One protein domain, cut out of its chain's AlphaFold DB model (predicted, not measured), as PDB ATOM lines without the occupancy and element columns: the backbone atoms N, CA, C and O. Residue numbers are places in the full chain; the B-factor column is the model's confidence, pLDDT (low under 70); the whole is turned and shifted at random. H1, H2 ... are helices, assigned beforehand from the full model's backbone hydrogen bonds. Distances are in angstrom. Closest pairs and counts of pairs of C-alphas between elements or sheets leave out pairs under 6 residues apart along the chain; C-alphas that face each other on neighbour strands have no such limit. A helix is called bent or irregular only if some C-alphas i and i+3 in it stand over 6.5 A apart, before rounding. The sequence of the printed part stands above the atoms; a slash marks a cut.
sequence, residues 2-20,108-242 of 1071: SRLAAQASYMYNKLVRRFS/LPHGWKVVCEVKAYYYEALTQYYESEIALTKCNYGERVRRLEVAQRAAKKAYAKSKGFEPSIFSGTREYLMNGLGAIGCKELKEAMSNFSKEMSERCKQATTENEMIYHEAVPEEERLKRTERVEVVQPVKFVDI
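AT A GLANCE: This is residues 2 to 20 and 108 to 242 of the 1071 residues of the protein "Vacuolar protein-sorting protein bro-1" of Zancudomyces culisetae (UniProt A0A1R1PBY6). Three long helices, H2, H3 and H4, run side by side, up and down, as an elongated bundle in which H3 packs on both H2 and H4. A shorter helix, H1, crosses one end of H2 on the side away from H3 and H4, and a long tail after H4 folds back along the bundle, with residues 229 to 235 and 237 to 242 sticking out from it. The printed part has 154 residues with four named helices, in the order H1, H2, H3, H4, and no named strand; its class is all helix. The whole is loose, with a radius of gyration of the C-alphas of 18.9 A, and its C-alphas span 58 by 41 by 24 A.

IN THESE COORDINATES: The longest helix, H4, takes residues 183 to 215 and measures 46.1 A from first to last C-alpha, ending with C-alpha 215 at (-44.740, 45.906, 24.593). It is irregular, but only just: C-alphas 212 and 215 are 6.7 A apart. H3 takes residues 141 to 163, 32.5 A long. H2 takes residues 110 to 137, 41.2 A long, with C-alpha 110 at (0.096, 40.575, 13.826). H1 takes residues 2 to 19, 25.6 A long, and starts with C-alpha 2 at (8.464, 49.335, 27.104).

HOW THE PARTS SIT: H2, H3 and H4 form an up and down bundle, each helix running against the one before it. H4 and H3 touch and are a helical hairpin, at a shallow tilt of 21 degrees, opposite ways; their closest C-alphas, of Ser 197 and Ala 155, are 5.0 A apart. H3 and H2 touch and are also a helical hairpin, at a shallow tilt of 16 degrees, opposite ways, with the closest C-alphas, of Ala 151 and Ala 125, 4.1 A apart. H4 and H2 are close but not clearly touching: their closest C-alphas, of Met 200 and Tyr 129, are 7.9 A apart. H1 and H2 only just touch, with 3 pairs of C-alphas within 8 A, through residues 8 to 16 of H1 and 112 to 120 of H2. The closest C-alphas there, of Tyr 12 and Cys 116, are 6.6 A apart, and the two run the same way at a steep tilt of 50 degrees. H1 is apart from H3 and H4. In H1, H2 and H3 every O i to N i+4 pair is within hydrogen-bond range; in H4 28 of 29 are.

THE WHOLE: The two C-alphas farthest apart, those of Met 213 and Val 240, are 60.8 A apart. Residues 21 to 107 are not printed, and C-alphas 20 and 108 are 21.0 A apart across this cut. The link from H2 to H3 is tight, and that from H3 to H4, 19 residues, is long. The mean pLDDT of the printed part is 72.9; 59 residues are under 70, among them residues 2 to 20 and 164 to 186.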
ATOM      1  N   SER A   2       9.100  48.010  26.921       33.22
ATOM      2  CA  SER A   2       8.464  49.335  27.104       33.22
ATOM      3  C   SER A   2       8.186  50.106  25.800       33.22
ATOM      4  O   SER A   2       7.101  50.664  25.668       33.22
ATOM      5  N   ARG A   3       9.092  50.060  24.802       34.72
ATOM      6  CA  ARG A   3       8.837  50.602  23.444       34.72
ATOM      7  C   ARG A   3       7.593  49.966  22.800       34.72
ATOM      8  O   ARG A   3       6.650  50.684  22.499       34.72
ATOM      9  N   LEU A   4       7.539  48.632  22.711       40.09
ATOM     10  CA  LEU A   4       6.372  47.875  22.224       40.09
ATOM     11  C   LEU A   4       5.072  48.215  22.977       40.09
ATOM     12  O   LEU A   4       4.026  48.340  22.351       40.09
ATOM     13  N   ALA A   5       5.115  48.406  24.299       38.19
ATOM     14  CA  ALA A   5       3.933  48.782  25.083       38.19
ATOM     15  C   ALA A   5       3.449  50.217  24.778       38.19
ATOM     16  O   ALA A   5       2.245  50.453  24.644       38.19
ATOM     17  N   ALA A   6       4.374  51.169  24.612       41.88
ATOM     18  CA  ALA A   6       4.060  52.535  24.190       41.88
ATOM     19  C   ALA A   6       3.528  52.579  22.746       41.88
ATOM     20  O   ALA A   6       2.522  53.232  22.478       41.88
ATOM     21  N   GLN A   7       4.139  51.820  21.835       40.50
ATOM     22  CA  GLN A   7       3.743  51.702  20.429       40.50
ATOM     23  C   GLN A   7       2.372  51.021  20.279       40.50
ATOM     24  O   GLN A   7       1.521  51.510  19.538       40.50
ATOM     25  N   ALA A   8       2.100  49.963  21.053       41.25
ATOM     26  CA  ALA A   8       0.778  49.342  21.154       41.25
ATOM     27  C   ALA A   8      -0.278  50.320  21.691       41.25
ATOM     28  O   ALA A   8      -1.373  50.399  21.139       41.25
ATOM     29  N   SER A   9       0.060  51.127  22.703       42.66
ATOM     30  CA  SER A   9      -0.831  52.167  23.237       42.66
ATOM     31  C   SER A   9      -1.091  53.286  22.218       42.66
ATOM     32  O   SER A   9      -2.228  53.732  22.064       42.66
ATOM     33  N   TYR A  10      -0.068  53.713  21.476       45.19
ATOM     34  CA  TYR A  10      -0.177  54.710  20.410       45.19
ATOM     35  C   TYR A  10      -1.058  54.213  19.257       45.19
ATOM     36  O   TYR A  10      -1.997  54.899  18.858       45.19
ATOM     37  N   MET A  11      -0.828  52.989  18.776       47.75
ATOM     38  CA  MET A  11      -1.613  52.388  17.694       47.75
ATOM     39  C   MET A  11      -3.039  52.030  18.125       47.75
ATOM     40  O   MET A  11      -3.957  52.210  17.329       47.75
ATOM     41  N   TYR A  12      -3.264  51.621  19.379       47.38
ATOM     42  CA  TYR A  12      -4.610  51.472  19.942       47.38
ATOM     43  C   TYR A  12      -5.371  52.804  19.897       47.38
ATOM     44  O   TYR A  12      -6.475  52.863  19.362       47.38
ATOM     45  N   ASN A  13      -4.751  53.905  20.338       47.56
ATOM     46  CA  ASN A  13      -5.340  55.242  20.229       47.56
ATOM     47  C   ASN A  13      -5.541  55.694  18.764       47.56
ATOM     48  O   ASN A  13      -6.558  56.310  18.448       47.56
ATOM     49  N   LYS A  14      -4.620  55.358  17.849       41.47
ATOM     50  CA  LYS A  14      -4.721  55.641  16.400       41.47
ATOM     51  C   LYS A  14      -5.896  54.883  15.756       41.47
ATOM     52  O   LYS A  14      -6.634  55.469  14.965       41.47
ATOM     53  N   LEU A  15      -6.119  53.623  16.142       44.78
ATOM     54  CA  LEU A  15      -7.254  52.793  15.716       44.78
ATOM     55  C   LEU A  15      -8.584  53.283  16.301       44.78
ATOM     56  O   LEU A  15      -9.529  53.482  15.545       44.78
ATOM     57  N   VAL A  16      -8.652  53.566  17.607       44.62
ATOM     58  CA  VAL A  16      -9.854  54.128  18.260       44.62
ATOM     59  C   VAL A  16     -10.259  55.473  17.632       44.62
ATOM     60  O   VAL A  16     -11.450  55.749  17.475       44.62
ATOM     61  N   ARG A  17      -9.292  56.292  17.193       40.50
ATOM     62  CA  ARG A  17      -9.551  57.533  16.439       40.50
ATOM     63  C   ARG A  17     -10.056  57.292  15.009       40.50
ATOM     64  O   ARG A  17     -10.954  58.018  14.591       40.50
ATOM     65  N   ARG A  18      -9.562  56.277  14.283       38.69
ATOM     66  CA  ARG A  18     -10.138  55.879  12.978       38.69
ATOM     67  C   ARG A  18     -11.572  55.357  13.118       38.69
ATOM     68  O   ARG A  18     -12.467  55.929  12.513       38.69
ATOM     69  N   PHE A  19     -11.828  54.411  14.024       41.69
ATOM     70  CA  PHE A  19     -13.191  53.919  14.281       41.69
ATOM     71  C   PHE A  19     -14.156  55.010  14.791       41.69
ATOM     72  O   PHE A  19     -15.356  54.912  14.568       41.69
ATOM     73  N   SER A  20     -13.657  56.089  15.412       38.22
ATOM     74  CA  SER A  20     -14.475  57.272  15.749       38.22
ATOM     75  C   SER A  20     -14.846  58.153  14.542       38.22
ATOM     76  O   SER A  20     -15.664  59.059  14.699       38.22
ATOM     77  N   LEU A 108       3.494  46.399  14.561       61.97
ATOM     78  CA  LEU A 108       3.078  45.671  15.754       61.97
ATOM     79  C   LEU A 108       2.731  44.223  15.372       61.97
ATOM     80  O   LEU A 108       1.821  44.037  14.555       61.97
ATOM     81  N   PRO A 109       3.397  43.213  15.970       69.75
ATOM     82  CA  PRO A 109       3.278  41.826  15.538       69.75
ATOM     83  C   PRO A 109       1.819  41.396  15.420       69.75
ATOM     84  O   PRO A 109       1.018  41.688  16.308       69.75
ATOM     85  N   HIS A 110       1.473  40.714  14.326       66.06
ATOM     86  CA  HIS A 110       0.096  40.575  13.826       66.06
ATOM     87  C   HIS A 110      -0.950  40.187  14.896       66.06
ATOM     88  O   HIS A 110      -2.075  40.693  14.882       66.06
ATOM     89  N   GLY A 111      -0.579  39.355  15.876       68.25
ATOM     90  CA  GLY A 111      -1.436  39.012  17.016       68.25
ATOM     91  C   GLY A 111      -1.913  40.215  17.844       68.25
ATOM     92  O   GLY A 111      -3.079  40.258  18.234       68.25
ATOM     93  N   TRP A 112      -1.078  41.237  18.059       73.00
ATOM     94  CA  TRP A 112      -1.470  42.477  18.743       73.00
ATOM     95  C   TRP A 112      -2.539  43.251  17.974       73.00
ATOM     96  O   TRP A 112      -3.481  43.750  18.593       73.00
ATOM     97  N   LYS A 113      -2.440  43.312  16.639       73.50
ATOM     98  CA  LYS A 113      -3.451  43.946  15.779       73.50
ATOM     99  C   LYS A 113      -4.799  43.237  15.920       73.50
ATOM    100  O   LYS A 113      -5.791  43.886  16.249       73.50
ATOM    101  N   VAL A 114      -4.821  41.907  15.793       74.50
ATOM    102  CA  VAL A 114      -6.050  41.108  15.954       74.50
ATOM    103  C   VAL A 114      -6.639  41.244  17.363       74.50
ATOM    104  O   VAL A 114      -7.851  41.372  17.511       74.50
ATOM    105  N   VAL A 115      -5.810  41.283  18.408       78.31
ATOM    106  CA  VAL A 115      -6.277  41.470  19.793       78.31
ATOM    107  C   VAL A 115      -6.828  42.876  20.036       78.31
ATOM    108  O   VAL A 115      -7.796  43.018  20.781       78.31
ATOM    109  N   CYS A 116      -6.277  43.909  19.393       80.19
ATOM    110  CA  CYS A 116      -6.852  45.255  19.428       80.19
ATOM    111  C   CYS A 116      -8.194  45.316  18.684       80.19
ATOM    112  O   CYS A 116      -9.141  45.884  19.221       80.19
ATOM    113  N   GLU A 117      -8.315  44.679  17.514       81.88
ATOM    114  CA  GLU A 117      -9.589  44.561  16.785       81.88
ATOM    115  C   GLU A 117     -10.655  43.816  17.611       81.88
ATOM    116  O   GLU A 117     -11.766  44.315  17.778       81.88
ATOM    117  N   VAL A 118     -10.323  42.656  18.196       84.50
ATOM    118  CA  VAL A 118     -11.254  41.890  19.047       84.50
ATOM    119  C   VAL A 118     -11.667  42.691  20.289       84.50
ATOM    120  O   VAL A 118     -12.846  42.692  20.637       84.50
ATOM    121  N   LYS A 119     -10.740  43.418  20.932       86.06
ATOM    122  CA  LYS A 119     -11.065  44.304  22.065       86.06
ATOM    123  C   LYS A 119     -11.946  45.487  21.658       86.06
ATOM    124  O   LYS A 119     -12.835  45.835  22.428       86.06
ATOM    125  N   ALA A 120     -11.742  46.073  20.478       86.69
ATOM    126  CA  ALA A 120     -12.580  47.160  19.975       86.69
ATOM    127  C   ALA A 120     -14.039  46.700  19.810       86.69
ATOM    128  O   ALA A 120     -14.918  47.248  20.472       86.69
ATOM    129  N   TYR A 121     -14.281  45.624  19.049       87.62
ATOM    130  CA  TYR A 121     -15.630  45.065  18.867       87.62
ATOM    131  C   TYR A 121     -16.261  44.563  20.181       87.62
ATOM    132  O   TYR A 121     -17.478  44.622  20.349       87.62
ATOM    133  N   TYR A 122     -15.453  44.080  21.135       88.56
ATOM    134  CA  TYR A 122     -15.936  43.697  22.465       88.56
ATOM    135  C   TYR A 122     -16.422  44.907  23.279       88.56
ATOM    136  O   TYR A 122     -17.524  44.870  23.823       88.56
ATOM    137  N   TYR A 123     -15.643  45.993  23.342       88.38
ATOM    138  CA  TYR A 123     -16.049  47.204  24.062       88.38
ATOM    139  C   TYR A 123     -17.186  47.962  23.359       88.38
ATOM    140  O   TYR A 123     -18.044  48.517  24.043       88.38
ATOM    141  N   GLU A 124     -17.256  47.931  22.025       87.94
ATOM    142  CA  GLU A 124     -18.402  48.407  21.234       87.94
ATOM    143  C   GLU A 124     -19.690  47.667  21.638       87.94
ATOM    144  O   GLU A 124     -20.663  48.293  22.068       87.94
ATOM    145  N   ALA A 125     -19.668  46.328  21.600       88.50
ATOM    146  CA  ALA A 125     -20.795  45.489  22.005       88.50
ATOM    147  C   ALA A 125     -21.207  45.730  23.466       88.50
ATOM    148  O   ALA A 125     -22.394  45.860  23.763       88.50
ATOM    149  N   LEU A 126     -20.231  45.832  24.375       89.50
ATOM    150  CA  LEU A 126     -20.460  46.087  25.797       89.50
ATOM    151  C   LEU A 126     -21.078  47.476  26.048       89.50
ATOM    152  O   LEU A 126     -21.951  47.615  26.902       89.50
ATOM    153  N   THR A 127     -20.672  48.491  25.279       87.69
ATOM    154  CA  THR A 127     -21.221  49.855  25.361       87.69
ATOM    155  C   THR A 127     -22.682  49.890  24.914       87.69
ATOM    156  O   THR A 127     -23.528  50.450  25.612       87.69
ATOM    157  N   GLN A 128     -23.007  49.251  23.785       88.00
ATOM    158  CA  GLN A 128     -24.389  49.182  23.294       88.00
ATOM    159  C   GLN A 128     -25.279  48.314  24.195       88.00
ATOM    160  O   GLN A 128     -26.445  48.649  24.404       88.00
ATOM    161  N   TYR A 129     -24.728  47.255  24.800       90.25
ATOM    162  CA  TYR A 129     -25.421  46.473  25.822       90.25
ATOM    163  C   TYR A 129     -25.792  47.329  27.044       90.25
ATOM    164  O   TYR A 129     -26.967  47.362  27.416       90.25
ATOM    165  N   TYR A 130     -24.856  48.085  27.629       89.94
ATOM    166  CA  TYR A 130     -25.181  48.938  28.779       89.94
ATOM    167  C   TYR A 130     -26.174  50.060  28.438       89.94
ATOM    168  O   TYR A 130     -27.086  50.300  29.228       89.94
ATOM    169  N   GLU A 131     -26.100  50.692  27.259       85.31
ATOM    170  CA  GLU A 131     -27.137  51.663  26.864       85.31
ATOM    171  C   GLU A 131     -28.494  50.983  26.574       85.31
ATOM    172  O   GLU A 131     -29.534  51.615  26.733       85.31
ATOM    173  N   SER A 132     -28.533  49.685  26.237       86.44
ATOM    174  CA  SER A 132     -29.792  48.923  26.137       86.44
ATOM    175  C   SER A 132     -30.434  48.631  27.504       86.44
ATOM    176  O   SER A 132     -31.656  48.694  27.634       86.44
ATOM    177  N   GLU A 133     -29.632  48.396  28.548       88.19
ATOM    178  CA  GLU A 133     -30.114  48.296  29.936       88.19
ATOM    179  C   GLU A 133     -30.558  49.675  30.459       88.19
ATOM    180  O   GLU A 133     -31.580  49.806  31.132       88.19
ATOM    181  N   ILE A 134     -29.874  50.752  30.063       86.88
ATOM    182  CA  ILE A 134     -30.340  52.119  30.321       86.88
ATOM    183  C   ILE A 134     -31.668  52.386  29.577       86.88
ATOM    184  O   ILE A 134     -32.592  52.941  30.175       86.88
ATOM    185  N   ALA A 135     -31.828  51.950  28.321       84.25
ATOM    186  CA  ALA A 135     -33.094  52.028  27.582       84.25
ATOM    187  C   ALA A 135     -34.224  51.224  28.259       84.25
ATOM    188  O   ALA A 135     -35.352  51.715  28.336       84.25
ATOM    189  N   LEU A 136     -33.913  50.065  28.857       85.25
ATOM    190  CA  LEU A 136     -34.843  49.308  29.703       85.25
ATOM    191  C   LEU A 136     -35.312  50.135  30.914       85.25
ATOM    192  O   LEU A 136     -36.515  50.221  31.156       85.25
ATOM    193  N   THR A 137     -34.405  50.811  31.633       88.31
ATOM    194  CA  THR A 137     -34.797  51.694  32.759       88.31
ATOM    195  C   THR A 137     -35.591  52.931  32.326       88.31
ATOM    196  O   THR A 137     -36.361  53.472  33.117       88.31
ATOM    197  N   LYS A 138     -35.442  53.360  31.065       86.69
ATOM    198  CA  LYS A 138     -36.239  54.420  30.422       86.69
ATOM    199  C   LYS A 138     -37.580  53.901  29.862       86.69
ATOM    200  O   LYS A 138     -38.347  54.701  29.333       86.69
ATOM    201  N   CYS A 139     -37.851  52.594  29.955       83.31
ATOM    202  CA  CYS A 139     -38.990  51.894  29.347       83.31
ATOM    203  C   CYS A 139     -39.125  52.078  27.820       83.31
ATOM    204  O   CYS A 139     -40.239  52.053  27.305       83.31
ATOM    205  N   ASN A 140     -38.003  52.240  27.106       86.50
ATOM    206  CA  ASN A 140     -37.948  52.245  25.639       86.50
ATOM    207  C   ASN A 140     -37.488  50.859  25.152       86.50
ATOM    208  O   ASN A 140     -36.291  50.566  25.052       86.50
ATOM    209  N   TYR A 141     -38.457  49.986  24.907       84.56
ATOM    210  CA  TYR A 141     -38.261  48.595  24.509       84.56
ATOM    211  C   TYR A 141     -37.859  48.487  23.033       84.56
ATOM    212  O   TYR A 141     -37.018  47.652  22.697       84.56
ATOM    213  N   GLY A 142     -38.365  49.378  22.174       83.50
ATOM    214  CA  GLY A 142     -37.953  49.474  20.771       83.50
ATOM    215  C   GLY A 142     -36.459  49.793  20.628       83.50
ATOM    216  O   GLY A 142     -35.724  49.069  19.955       83.50
ATOM    217  N   GLU A 143     -35.972  50.836  21.314       84.00
ATOM    218  CA  GLU A 143     -34.542  51.196  21.334       84.00
ATOM    219  C   GLU A 143     -33.676  50.098  21.965       84.00
ATOM    220  O   GLU A 143     -32.599  49.796  21.445       84.00
ATOM    221  N   ARG A 144     -34.150  49.460  23.045       86.81
ATOM    222  CA  ARG A 144     -33.464  48.323  23.682       86.81
ATOM    223  C   ARG A 144     -33.238  47.175  22.697       86.81
ATOM    224  O   ARG A 144     -32.117  46.675  22.630       86.81
ATOM    225  N   VAL A 145     -34.255  46.784  21.920       88.25
ATOM    226  CA  VAL A 145     -34.116  45.737  20.891       88.25
ATOM    227  C   VAL A 145     -33.058  46.135  19.864       88.25
ATOM    228  O   VAL A 145     -32.113  45.374  19.663       88.25
ATOM    229  N   ARG A 146     -33.123  47.345  19.286       87.69
ATOM    230  CA  ARG A 146     -32.142  47.756  18.263       87.69
ATOM    231  C   ARG A 146     -30.710  47.803  18.803       87.69
ATOM    232  O   ARG A 146     -29.789  47.325  18.144       87.69
ATOM    233  N   ARG A 147     -30.499  48.317  20.020       86.94
ATOM    234  CA  ARG A 147     -29.165  48.340  20.650       86.94
ATOM    235  C   ARG A 147     -28.638  46.933  20.956       86.94
ATOM    236  O   ARG A 147     -27.443  46.693  20.787       86.94
ATOM    237  N   LEU A 148     -29.507  45.986  21.318       89.19
ATOM    238  CA  LEU A 148     -29.135  44.575  21.485       89.19
ATOM    239  C   LEU A 148     -28.849  43.863  20.154       89.19
ATOM    240  O   LEU A 148     -27.963  43.011  20.115       89.19
ATOM    241  N   GLU A 149     -29.519  44.212  19.054       89.38
ATOM    242  CA  GLU A 149     -29.160  43.734  17.709       89.38
ATOM    243  C   GLU A 149     -27.760  44.207  17.296       89.38
ATOM    244  O   GLU A 149     -26.947  43.392  16.848       89.38
ATOM    245  N   VAL A 150     -27.444  45.491  17.506       87.94
ATOM    246  CA  VAL A 150     -26.102  46.054  17.265       87.94
ATOM    247  C   VAL A 150     -25.061  45.353  18.144       87.94
ATOM    248  O   VAL A 150     -24.062  44.854  17.624       87.94
ATOM    249  N   ALA A 151     -25.313  45.220  19.452       89.31
ATOM    250  CA  ALA A 151     -24.411  44.532  20.379       89.31
ATOM    251  C   ALA A 151     -24.183  43.059  19.990       89.31
ATOM    252  O   ALA A 151     -23.047  42.581  19.984       89.31
ATOM    253  N   GLN A 152     -25.236  42.341  19.588       91.38
ATOM    254  CA  GLN A 152     -25.140  40.968  19.089       91.38
ATOM    255  C   GLN A 152     -24.319  40.898  17.788       91.38
ATOM    256  O   GLN A 152     -23.530  39.966  17.609       91.38
ATOM    257  N   ARG A 153     -24.467  41.872  16.879       90.69
ATOM    258  CA  ARG A 153     -23.703  41.962  15.624       90.69
ATOM    259  C   ARG A 153     -22.217  42.217  15.888       90.69
ATOM    260  O   ARG A 153     -21.380  41.510  15.328       90.69
ATOM    261  N   ALA A 154     -21.891  43.151  16.779       88.12
ATOM    262  CA  ALA A 154     -20.523  43.439  17.211       88.12
ATOM    263  C   ALA A 154     -19.881  42.235  17.932       88.12
ATOM    264  O   ALA A 154     -18.779  41.819  17.576       88.12
ATOM    265  N   ALA A 155     -20.601  41.570  18.845       88.69
ATOM    266  CA  ALA A 155     -20.126  40.354  19.512       88.69
ATOM    267  C   ALA A 155     -19.875  39.190  18.528       88.69
ATOM    268  O   ALA A 155     -18.866  38.490  18.634       88.69
ATOM    269  N   LYS A 156     -20.737  39.018  17.512       89.56
ATOM    270  CA  LYS A 156     -20.523  38.055  16.414       89.56
ATOM    271  C   LYS A 156     -19.278  38.401  15.582       89.56
ATOM    272  O   LYS A 156     -18.506  37.492  15.272       89.56
ATOM    273  N   LYS A 157     -19.046  39.683  15.257       86.25
ATOM    274  CA  LYS A 157     -17.822  40.159  14.573       86.25
ATOM    275  C   LYS A 157     -16.566  39.877  15.410       86.25
ATOM    276  O   LYS A 157     -15.614  39.298  14.886       86.25
ATOM    277  N   ALA A 158     -16.586  40.197  16.708       84.44
ATOM    278  CA  ALA A 158     -15.498  39.908  17.647       84.44
ATOM    279  C   ALA A 158     -15.171  38.404  17.692       84.44
ATOM    280  O   ALA A 158     -14.010  38.008  17.558       84.44
ATOM    281  N   TYR A 159     -16.195  37.551  17.803       85.56
ATOM    282  CA  TYR A 159     -16.013  36.101  17.806       85.56
ATOM    283  C   TYR A 159     -15.465  35.584  16.465       85.56
ATOM    284  O   TYR A 159     -14.522  34.790  16.468       85.56
ATOM    285  N   ALA A 160     -15.965  36.068  15.323       85.12
ATOM    286  CA  ALA A 160     -15.447  35.703  14.001       85.12
ATOM    287  C   ALA A 160     -13.962  36.078  13.827       85.12
ATOM    288  O   ALA A 160     -13.164  35.233  13.419       85.12
ATOM    289  N   LYS A 161     -13.567  37.296  14.226       79.75
ATOM    290  CA  LYS A 161     -12.160  37.732  14.248       79.75
ATOM    291  C   LYS A 161     -11.307  36.876  15.192       79.75
ATOM    292  O   LYS A 161     -10.214  36.470  14.810       79.75
ATOM    293  N   SER A 162     -11.826  36.507  16.369       76.12
ATOM    294  CA  SER A 162     -11.116  35.615  17.301       76.12
ATOM    295  C   SER A 162     -10.899  34.198  16.745       76.12
ATOM    296  O   SER A 162      -9.879  33.586  17.045       76.12
ATOM    297  N   LYS A 163     -11.810  33.675  15.902       72.81
ATOM    298  CA  LYS A 163     -11.649  32.357  15.257       72.81
ATOM    299  C   LYS A 163     -10.480  32.326  14.280       72.81
ATOM    300  O   LYS A 163      -9.727  31.359  14.307       72.81
ATOM    301  N   GLY A 164     -10.340  33.363  13.451       66.25
ATOM    302  CA  GLY A 164      -9.308  33.452  12.411       66.25
ATOM    303  C   GLY A 164      -7.872  33.536  12.940       66.25
ATOM    304  O   GLY A 164      -6.932  33.408  12.163       66.25
ATOM    305  N   PHE A 165      -7.689  33.726  14.250       65.19
ATOM    306  CA  PHE A 165      -6.380  33.754  14.889       65.19
ATOM    307  C   PHE A 165      -5.976  32.364  15.398       65.19
ATOM    308  O   PHE A 165      -6.437  31.912  16.446       65.19
ATOM    309  N   GLU A 166      -5.104  31.676  14.668       59.16
ATOM    310  CA  GLU A 166      -4.465  30.428  15.098       59.16
ATOM    311  C   GLU A 166      -2.977  30.715  15.382       59.16
ATOM    312  O   GLU A 166      -2.266  31.139  14.469       59.16
ATOM    313  N   PRO A 167      -2.467  30.518  16.614       56.12
ATOM    314  CA  PRO A 167      -1.028  30.565  16.856       56.12
ATOM    315  C   PRO A 167      -0.369  29.373  16.153       56.12
ATOM    316  O   PRO A 167      -0.851  28.246  16.266       56.12
ATOM    317  N   SER A 168       0.731  29.612  15.429       52.66
ATOM    318  CA  SER A 168       1.405  28.567  14.643       52.66
ATOM    319  C   SER A 168       1.731  27.339  15.496       52.66
ATOM    320  O   SER A 168       2.254  27.461  16.607       52.66
ATOM    321  N   ILE A 169       1.473  26.145  14.955       45.44
ATOM    322  CA  ILE A 169       1.666  24.854  15.642       45.44
ATOM    323  C   ILE A 169       3.140  24.641  16.052       45.44
ATOM    324  O   ILE A 169       3.435  23.885  16.975       45.44
ATOM    325  N   PHE A 170       4.068  25.359  15.409       43.62
ATOM    326  CA  PHE A 170       5.504  25.339  15.697       43.62
ATOM    327  C   PHE A 170       5.956  26.326  16.791       43.62
ATOM    328  O   PHE A 170       7.140  26.349  17.112       43.62
ATOM    329  N   SER A 171       5.054  27.101  17.411       50.50
ATOM    330  CA  SER A 171       5.367  28.116  18.447       50.50
ATOM    331  C   SER A 171       5.793  27.542  19.818       50.50
ATOM    332  O   SER A 171       5.534  28.114  20.880       50.50
ATOM    333  N   GLY A 172       6.479  26.398  19.822       48.06
ATOM    334  CA  GLY A 172       7.145  25.845  20.993       48.06
ATOM    335  C   GLY A 172       8.431  26.611  21.314       48.06
ATOM    336  O   GLY A 172       9.364  26.623  20.521       48.06
ATOM    337  N   THR A 173       8.504  27.167  22.525       48.62
ATOM    338  CA  THR A 173       9.650  27.893  23.119       48.62
ATOM    339  C   THR A 173      10.086  29.225  22.472       48.62
ATOM    340  O   THR A 173      10.386  29.337  21.293       48.62
ATOM    341  N   ARG A 174      10.225  30.242  23.338       46.56
ATOM    342  CA  ARG A 174      10.910  31.543  23.154       46.56
ATOM    343  C   ARG A 174      10.282  32.617  22.243       46.56
ATOM    344  O   ARG A 174      10.588  33.784  22.463       46.56
ATOM    345  N   GLU A 175       9.339  32.313  21.354       48.91
ATOM    346  CA  GLU A 175       8.727  33.343  20.472       48.91
ATOM    347  C   GLU A 175       7.596  34.189  21.120       48.91
ATOM    348  O   GLU A 175       7.066  35.134  20.531       48.91
ATOM    349  N   TYR A 176       7.249  33.897  22.379       49.47
ATOM    350  CA  TYR A 176       6.107  34.481  23.108       49.47
ATOM    351  C   TYR A 176       6.187  36.005  23.314       49.47
ATOM    352  O   TYR A 176       5.161  36.640  23.544       49.47
ATOM    353  N   LEU A 177       7.385  36.598  23.243       49.06
ATOM    354  CA  LEU A 177       7.585  38.045  23.413       49.06
ATOM    355  C   LEU A 177       7.431  38.854  22.117       49.06
ATOM    356  O   LEU A 177       7.279  40.069  22.205       49.06
ATOM    357  N   MET A 178       7.435  38.210  20.941       49.31
ATOM    358  CA  MET A 178       7.104  38.879  19.677       49.31
ATOM    359  C   MET A 178       5.617  38.709  19.357       49.31
ATOM    360  O   MET A 178       4.888  39.695  19.313       49.31
ATOM    361  N   ASN A 179       5.114  37.474  19.244       54.34
ATOM    362  CA  ASN A 179       3.748  37.225  18.753       54.34
ATOM    363  C   ASN A 179       2.604  37.424  19.782       54.34
ATOM    364  O   ASN A 179       1.450  37.087  19.519       54.34
ATOM    365  N   GLY A 180       2.896  38.060  20.922       55.25
ATOM    366  CA  GLY A 180       1.930  38.767  21.776       55.25
ATOM    367  C   GLY A 180       1.079  37.911  22.718       55.25
ATOM    368  O   GLY A 180       0.992  38.232  23.901       55.25
ATOM    369  N   LEU A 181       0.463  36.830  22.231       57.53
ATOM    370  CA  LEU A 181      -0.335  35.898  23.041       57.53
ATOM    371  C   LEU A 181       0.183  34.462  22.914       57.53
ATOM    372  O   LEU A 181       0.411  33.952  21.820       57.53
ATOM    373  N   GLY A 182       0.286  33.780  24.055       60.41
ATOM    374  CA  GLY A 182       0.507  32.337  24.104       60.41
ATOM    375  C   GLY A 182      -0.746  31.543  23.733       60.41
ATOM    376  O   GLY A 182      -1.869  32.000  23.949       60.41
ATOM    377  N   ALA A 183      -0.563  30.308  23.255       62.50
ATOM    378  CA  ALA A 183      -1.658  29.467  22.756       62.50
ATOM    379  C   ALA A 183      -2.795  29.220  23.770       62.50
ATOM    380  O   ALA A 183      -3.953  29.074  23.375       62.50
ATOM    381  N   ILE A 184      -2.482  29.235  25.071       66.94
ATOM    382  CA  ILE A 184      -3.462  29.155  26.166       66.94
ATOM    383  C   ILE A 184      -4.390  30.381  26.146       66.94
ATOM    384  O   ILE A 184      -5.601  30.226  26.014       66.94
ATOM    385  N   GLY A 185      -3.827  31.594  26.152       68.69
ATOM    386  CA  GLY A 185      -4.595  32.843  26.101       68.69
ATOM    387  C   GLY A 185      -5.395  33.007  24.802       68.69
ATOM    388  O   GLY A 185      -6.502  33.537  24.824       68.69
ATOM    389  N   CYS A 186      -4.897  32.487  23.673       68.62
ATOM    390  CA  CYS A 186      -5.664  32.428  22.422       68.62
ATOM    391  C   CYS A 186      -6.914  31.541  22.550       68.62
ATOM    392  O   CYS A 186      -7.983  31.900  22.052       68.62
ATOM    393  N   LYS A 187      -6.796  30.390  23.227       74.44
ATOM    394  CA  LYS A 187      -7.922  29.482  23.486       74.44
ATOM    395  C   LYS A 187      -8.933  30.110  24.450       74.44
ATOM    396  O   LYS A 187     -10.125  30.102  24.156       74.44
ATOM    397  N   GLU A 188      -8.460  30.688  25.552       78.25
ATOM    398  CA  GLU A 188      -9.297  31.378  26.542       78.25
ATOM    399  C   GLU A 188     -10.052  32.559  25.918       78.25
ATOM    400  O   GLU A 188     -11.253  32.702  26.136       78.25
ATOM    401  N   LEU A 189      -9.400  33.350  25.054       79.75
ATOM    402  CA  LEU A 189     -10.045  34.435  24.310       79.75
ATOM    403  C   LEU A 189     -11.127  33.913  23.348       79.75
ATOM    404  O   LEU A 189     -12.235  34.452  23.331       79.75
ATOM    405  N   LYS A 190     -10.850  32.844  22.582       81.25
ATOM    406  CA  LYS A 190     -11.846  32.190  21.708       81.25
ATOM    407  C   LYS A 190     -13.057  31.682  22.501       81.25
ATOM    408  O   LYS A 190     -14.189  31.802  22.029       81.25
ATOM    409  N   GLU A 191     -12.843  31.129  23.692       84.88
ATOM    410  CA  GLU A 191     -13.908  30.609  24.558       84.88
ATOM    411  C   GLU A 191     -14.727  31.735  25.214       84.88
ATOM    412  O   GLU A 191     -15.958  31.716  25.149       84.88
ATOM    413  N   ALA A 192     -14.069  32.771  25.740       83.38
ATOM    414  CA  ALA A 192     -14.721  33.951  26.303       83.38
ATOM    415  C   ALA A 192     -15.582  34.687  25.262       83.38
ATOM    416  O   ALA A 192     -16.749  34.978  25.526       83.38
ATOM    417  N   MET A 193     -15.058  34.924  24.051       84.31
ATOM    418  CA  MET A 193     -15.820  35.564  22.966       84.31
ATOM    419  C   MET A 193     -16.965  34.677  22.452       84.31
ATOM    420  O   MET A 193     -18.035  35.190  22.127       84.31
ATOM    421  N   SER A 194     -16.786  33.349  22.434       87.94
ATOM    422  CA  SER A 194     -17.862  32.393  22.122       87.94
ATOM    423  C   SER A 194     -19.012  32.491  23.125       87.94
ATOM    424  O   SER A 194     -20.176  32.535  22.731       87.94
ATOM    425  N   ASN A 195     -18.704  32.563  24.422       89.56
ATOM    426  CA  ASN A 195     -19.713  32.636  25.476       89.56
ATOM    427  C   ASN A 195     -20.401  34.011  25.519       89.56
ATOM    428  O   ASN A 195     -21.629  34.063  25.535       89.56
ATOM    429  N   PHE A 196     -19.651  35.108  25.391       87.75
ATOM    430  CA  PHE A 196     -20.210  36.461  25.272       87.75
ATOM    431  C   PHE A 196     -21.128  36.611  24.042       87.75
ATOM    432  O   PHE A 196     -22.229  37.151  24.141       87.75
ATOM    433  N   SER A 197     -20.742  36.048  22.888       89.19
ATOM    434  CA  SER A 197     -21.585  36.056  21.684       89.19
ATOM    435  C   SER A 197     -22.859  35.207  21.815       89.19
ATOM    436  O   SER A 197     -23.810  35.464  21.071       89.19
ATOM    437  N   LYS A 198     -22.909  34.212  22.716       90.94
ATOM    438  CA  LYS A 198     -24.152  33.494  23.059       90.94
ATOM    439  C   LYS A 198     -25.024  34.349  23.968       90.94
ATOM    440  O   LYS A 198     -26.180  34.571  23.628       90.94
ATOM    441  N   GLU A 199     -24.464  34.901  25.044       89.94
ATOM    442  CA  GLU A 199     -25.213  35.707  26.015       89.94
ATOM    443  C   GLU A 199     -25.891  36.916  25.352       89.94
ATOM    444  O   GLU A 199     -27.096  37.108  25.500       89.94
ATOM    445  N   MET A 200     -25.161  37.682  24.530       88.12
ATOM    446  CA  MET A 200     -25.744  38.803  23.775       88.12
ATOM    447  C   MET A 200     -26.825  38.338  22.781       88.12
ATOM    448  O   MET A 200     -27.776  39.065  22.502       88.12
ATOM    449  N   SER A 201     -26.720  37.111  22.259       89.00
ATOM    450  CA  SER A 201     -27.723  36.515  21.367       89.00
ATOM    451  C   SER A 201     -28.983  36.060  22.107       89.00
ATOM    452  O   SER A 201     -30.084  36.201  21.579       89.00
ATOM    453  N   GLU A 202     -28.841  35.566  23.334       92.31
ATOM    454  CA  GLU A 202     -29.951  35.171  24.203       92.31
ATOM    455  C   GLU A 202     -30.690  36.395  24.757       92.31
ATOM    456  O   GLU A 202     -31.911  36.456  24.635       92.31
ATOM    457  N   ARG A 203     -29.966  37.415  25.241       88.25
ATOM    458  CA  ARG A 203     -30.546  38.697  25.687       88.25
ATOM    459  C   ARG A 203     -31.275  39.436  24.564       88.25
ATOM    460  O   ARG A 203     -32.371  39.943  24.780       88.25
ATOM    461  N   CYS A 204     -30.703  39.454  23.357       89.44
ATOM    462  CA  CYS A 204     -31.356  40.015  22.172       89.44
ATOM    463  C   CYS A 204     -32.686  39.299  21.877       89.44
ATOM    464  O   CYS A 204     -33.722  39.952  21.822       89.44
ATOM    465  N   LYS A 205     -32.695  37.957  21.820       91.62
ATOM    466  CA  LYS A 205     -33.934  37.176  21.635       91.62
ATOM    467  C   LYS A 205     -34.968  37.434  22.730       91.62
ATOM    468  O   LYS A 205     -36.140  37.580  22.411       91.62
ATOM    469  N   GLN A 206     -34.549  37.497  23.996       88.69
ATOM    470  CA  GLN A 206     -35.436  37.817  25.119       88.69
ATOM    471  C   GLN A 206     -36.102  39.182  24.914       88.69
ATOM    472  O   GLN A 206     -37.323  39.261  24.954       88.69
ATOM    473  N   ALA A 207     -35.330  40.227  24.599       86.19
ATOM    474  CA  ALA A 207     -35.872  41.560  24.346       86.19
ATOM    475  C   ALA A 207     -36.795  41.613  23.115       86.19
ATOM    476  O   ALA A 207     -37.844  42.252  23.182       86.19
ATOM    477  N   THR A 208     -36.456  40.927  22.016       87.62
ATOM    478  CA  THR A 208     -37.325  40.829  20.829       87.62
ATOM    479  C   THR A 208     -38.642  40.136  21.174       87.62
ATOM    480  O   THR A 208     -39.700  40.699  20.924       87.62
ATOM    481  N   THR A 209     -38.602  38.973  21.828       90.94
ATOM    482  CA  THR A 209     -39.798  38.215  22.236       90.94
ATOM    483  C   THR A 209     -40.637  38.950  23.293       90.94
ATOM    484  O   THR A 209     -41.864  38.891  23.254       90.94
ATOM    485  N   GLU A 210     -40.015  39.691  24.211       88.88
ATOM    486  CA  GLU A 210     -40.715  40.597  25.132       88.88
ATOM    487  C   GLU A 210     -41.412  41.741  24.379       88.88
ATOM    488  O   GLU A 210     -42.561  42.066  24.682       88.88
ATOM    489  N   ASN A 211     -40.766  42.337  23.375       87.38
ATOM    490  CA  ASN A 211     -41.386  43.386  22.571       87.38
ATOM    491  C   ASN A 211     -42.522  42.838  21.687       87.38
ATOM    492  O   ASN A 211     -43.599  43.420  21.659       87.38
ATOM    493  N   GLU A 212     -42.332  41.691  21.033       88.38
ATOM    494  CA  GLU A 212     -43.329  41.055  20.157       88.38
ATOM    495  C   GLU A 212     -44.555  40.503  20.900       88.38
ATOM    496  O   GLU A 212     -45.633  40.449  20.316       88.38
ATOM    497  N   MET A 213     -44.419  40.081  22.166       87.06
ATOM    498  CA  MET A 213     -45.541  39.511  22.934       87.06
ATOM    499  C   MET A 213     -46.155  40.464  23.965       87.06
ATOM    500  O   MET A 213     -47.296  40.244  24.374       87.06
ATOM    501  N   ILE A 214     -45.424  41.486  24.425       87.81
ATOM    502  CA  ILE A 214     -45.857  42.368  25.522       87.81
ATOM    503  C   ILE A 214     -45.950  43.819  25.042       87.81
ATOM    504  O   ILE A 214     -47.047  44.375  24.992       87.81
ATOM    505  N   TYR A 215     -44.826  44.440  24.681       84.94
ATOM    506  CA  TYR A 215     -44.740  45.906  24.593       84.94
ATOM    507  C   TYR A 215     -45.159  46.503  23.241       84.94
ATOM    508  O   TYR A 215     -45.689  47.611  23.214       84.94
ATOM    509  N   HIS A 216     -44.986  45.760  22.145       85.25
ATOM    510  CA  HIS A 216     -45.358  46.124  20.772       85.25
ATOM    511  C   HIS A 216     -44.816  47.494  20.302       85.25
ATOM    512  O   HIS A 216     -45.447  48.181  19.495       85.25
ATOM    513  N   GLU A 217     -43.648  47.912  20.798       84.25
ATOM    514  CA  GLU A 217     -43.041  49.196  20.444       84.25
ATOM    515  C   GLU A 217     -42.275  49.109  19.116       84.25
ATOM    516  O   GLU A 217     -41.591  48.123  18.829       84.25
ATOM    517  N   ALA A 218     -42.374  50.153  18.290       80.81
ATOM    518  CA  ALA A 218     -41.692  50.209  17.003       80.81
ATOM    519  C   ALA A 218     -40.166  50.290  17.187       80.81
ATOM    520  O   ALA A 218     -39.650  51.230  17.796       80.81
ATOM    521  N   VAL A 219     -39.441  49.320  16.628       81.81
ATOM    522  CA  VAL A 219     -37.972  49.293  16.644       81.81
ATOM    523  C   VAL A 219     -37.440  50.449  15.778       81.81
ATOM    524  O   VAL A 219     -37.819  50.542  14.609       81.81
ATOM    525  N   PRO A 220     -36.596  51.354  16.311       78.00
ATOM    526  CA  PRO A 220     -36.058  52.474  15.552       78.00
ATOM    527  C   PRO A 220     -34.936  52.033  14.606       78.00
ATOM    528  O   PRO A 220     -34.190  51.094  14.884       78.00
ATOM    529  N   GLU A 221     -34.776  52.768  13.509       73.38
ATOM    530  CA  GLU A 221     -33.653  52.613  12.582       73.38
ATOM    531  C   GLU A 221     -32.320  52.992  13.249       73.38
ATOM    532  O   GLU A 221     -32.263  53.820  14.161       73.38
ATOM    533  N   GLU A 222     -31.233  52.370  12.789       63.81
ATOM    534  CA  GLU A 222     -29.923  52.417  13.458       63.81
ATOM    535  C   GLU A 222     -29.330  53.836  13.527       63.81
ATOM    536  O   GLU A 222     -28.793  54.223  14.562       63.81
ATOM    537  N   GLU A 223     -29.526  54.648  12.485       63.94
ATOM    538  CA  GLU A 223     -29.061  56.044  12.413       63.94
ATOM    539  C   GLU A 223     -29.803  56.993  13.369       63.94
ATOM    540  O   GLU A 223     -29.323  58.085  13.677       63.94
ATOM    541  N   ARG A 224     -30.981  56.593  13.868       66.31
ATOM    542  CA  ARG A 224     -31.796  57.406  14.784       66.31
ATOM    543  C   ARG A 224     -31.382  57.238  16.252       66.31
ATOM    544  O   ARG A 224     -31.887  57.953  17.123       66.31
ATOM    545  N   LEU A 225     -30.472  56.305  16.539       71.38
ATOM    546  CA  LEU A 225     -29.909  56.084  17.866       71.38
ATOM    547  C   LEU A 225     -28.923  57.201  18.233       71.38
ATOM    548  O   LEU A 225     -28.073  57.603  17.443       71.38
ATOM    549  N   LYS A 226     -28.981  57.681  19.478       68.19
ATOM    550  CA  LYS A 226     -27.975  58.627  19.983       68.19
ATOM    551  C   LYS A 226     -26.625  57.917  20.133       68.19
ATOM    552  O   LYS A 226     -26.558  56.920  20.861       68.19
ATOM    553  N   ARG A 227     -25.579  58.451  19.483       66.19
ATOM    554  CA  ARG A 227     -24.172  58.054  19.681       66.19
ATOM    555  C   ARG A 227     -23.758  58.332  21.129       66.19
ATOM    556  O   ARG A 227     -24.078  59.386  21.675       66.19
ATOM    557  N   THR A 228     -23.064  57.377  21.738       67.62
ATOM    558  CA  THR A 228     -22.661  57.422  23.149       67.62
ATOM    559  C   THR A 228     -21.530  58.428  23.381       67.62
ATOM    560  O   THR A 228     -20.596  58.526  22.585       67.62
ATOM    561  N   GLU A 229     -21.597  59.164  24.490       69.62
ATOM    562  CA  GLU A 229     -20.542  60.080  24.931       69.62
ATOM    563  C   GLU A 229     -19.369  59.296  25.546       69.62
ATOM    564  O   GLU A 229     -19.577  58.384  26.347       69.62
ATOM    565  N   ARG A 230     -18.127  59.627  25.162       76.19
ATOM    566  CA  ARG A 230     -16.917  58.953  25.666       76.19
ATOM    567  C   ARG A 230     -16.258  59.762  26.783       76.19
ATOM    568  O   ARG A 230     -16.050  60.962  26.632       76.19
ATOM    569  N   VAL A 231     -15.880  59.090  27.869       80.06
ATOM    570  CA  VAL A 231     -15.180  59.692  29.015       80.06
ATOM    571  C   VAL A 231     -13.783  59.083  29.123       80.06
ATOM    572  O   VAL A 231     -13.630  57.884  29.352       80.06
ATOM    573  N   GLU A 232     -12.752  59.907  28.946       73.62
ATOM    574  CA  GLU A 232     -11.348  59.485  28.986       73.62
ATOM    575  C   GLU A 232     -10.831  59.528  30.438       73.62
ATOM    576  O   GLU A 232     -10.467  60.579  30.958       73.62
ATOM    577  N   VAL A 233     -10.847  58.372  31.115       76.56
ATOM    578  CA  VAL A 233     -10.506  58.233  32.553       76.56
ATOM    579  C   VAL A 233      -8.998  58.061  32.805       76.56
ATOM    580  O   VAL A 233      -8.526  58.287  33.916       76.56
ATOM    581  N   VAL A 234      -8.223  57.660  31.792       74.75
ATOM    582  CA  VAL A 234      -6.790  57.343  31.917       74.75
ATOM    583  C   VAL A 234      -5.958  58.346  31.125       74.75
ATOM    584  O   VAL A 234      -6.153  58.497  29.922       74.75
ATOM    585  N   GLN A 235      -4.989  58.980  31.788       74.00
ATOM    586  CA  GLN A 235      -3.967  59.811  31.151       74.00
ATOM    587  C   GLN A 235      -2.605  59.091  31.157       74.00
ATOM    588  O   GLN A 235      -2.325  58.334  32.090       74.00
ATOM    589  N   PRO A 236      -1.750  59.296  30.138       68.00
ATOM    590  CA  PRO A 236      -0.405  58.731  30.123       68.00
ATOM    591  C   PRO A 236       0.490  59.456  31.136       68.00
ATOM    592  O   PRO A 236       0.828  60.624  30.950       68.00
ATOM    593  N   VAL A 237       0.893  58.753  32.196       72.44
ATOM    594  CA  VAL A 237       1.889  59.246  33.161       72.44
ATOM    595  C   VAL A 237       3.244  59.371  32.457       72.44
ATOM    596  O   VAL A 237       3.651  58.453  31.737       72.44
ATOM    597  N   LYS A 238       3.950  60.495  32.628       67.81
ATOM    598  CA  LYS A 238       5.292  60.658  32.053       67.81
ATOM    599  C   LYS A 238       6.292  59.890  32.907       67.81
ATOM    600  O   LYS A 238       6.179  59.876  34.122       67.81
ATOM    601  N   PHE A 239       7.328  59.333  32.284       60.38
ATOM    602  CA  PHE A 239       8.381  58.600  32.999       60.38
ATOM    603  C   PHE A 239       9.073  59.435  34.098       60.38
ATOM    604  O   PHE A 239       9.423  58.902  35.144       60.38
ATOM    605  N   VAL A 240       9.193  60.751  33.884       62.53
ATOM    606  CA  VAL A 240       9.743  61.724  34.849       62.53
ATOM    607  C   VAL A 240       8.869  61.860  36.105       62.53
ATOM    608  O   VAL A 240       9.395  62.111  37.178       62.53
ATOM    609  N   ASP A 241       7.555  61.644  35.992       62.16
ATOM    610  CA  ASP A 241       6.599  61.783  37.099       62.16
ATOM    611  C   ASP A 241       6.468  60.481  37.933       62.16
ATOM    612  O   ASP A 241       5.630  60.410  38.829       62.16
ATOM    613  N   ILE A 242       7.234  59.427  37.601       62.66
ATOM    614  CA  ILE A 242       7.167  58.093  38.239       62.66
ATOM    615  C   ILE A 242       8.307  57.874  39.240       62.66
ATOM    616  O   ILE A 242       8.106  57.178  40.230       62.66
TER     617      ILE A 242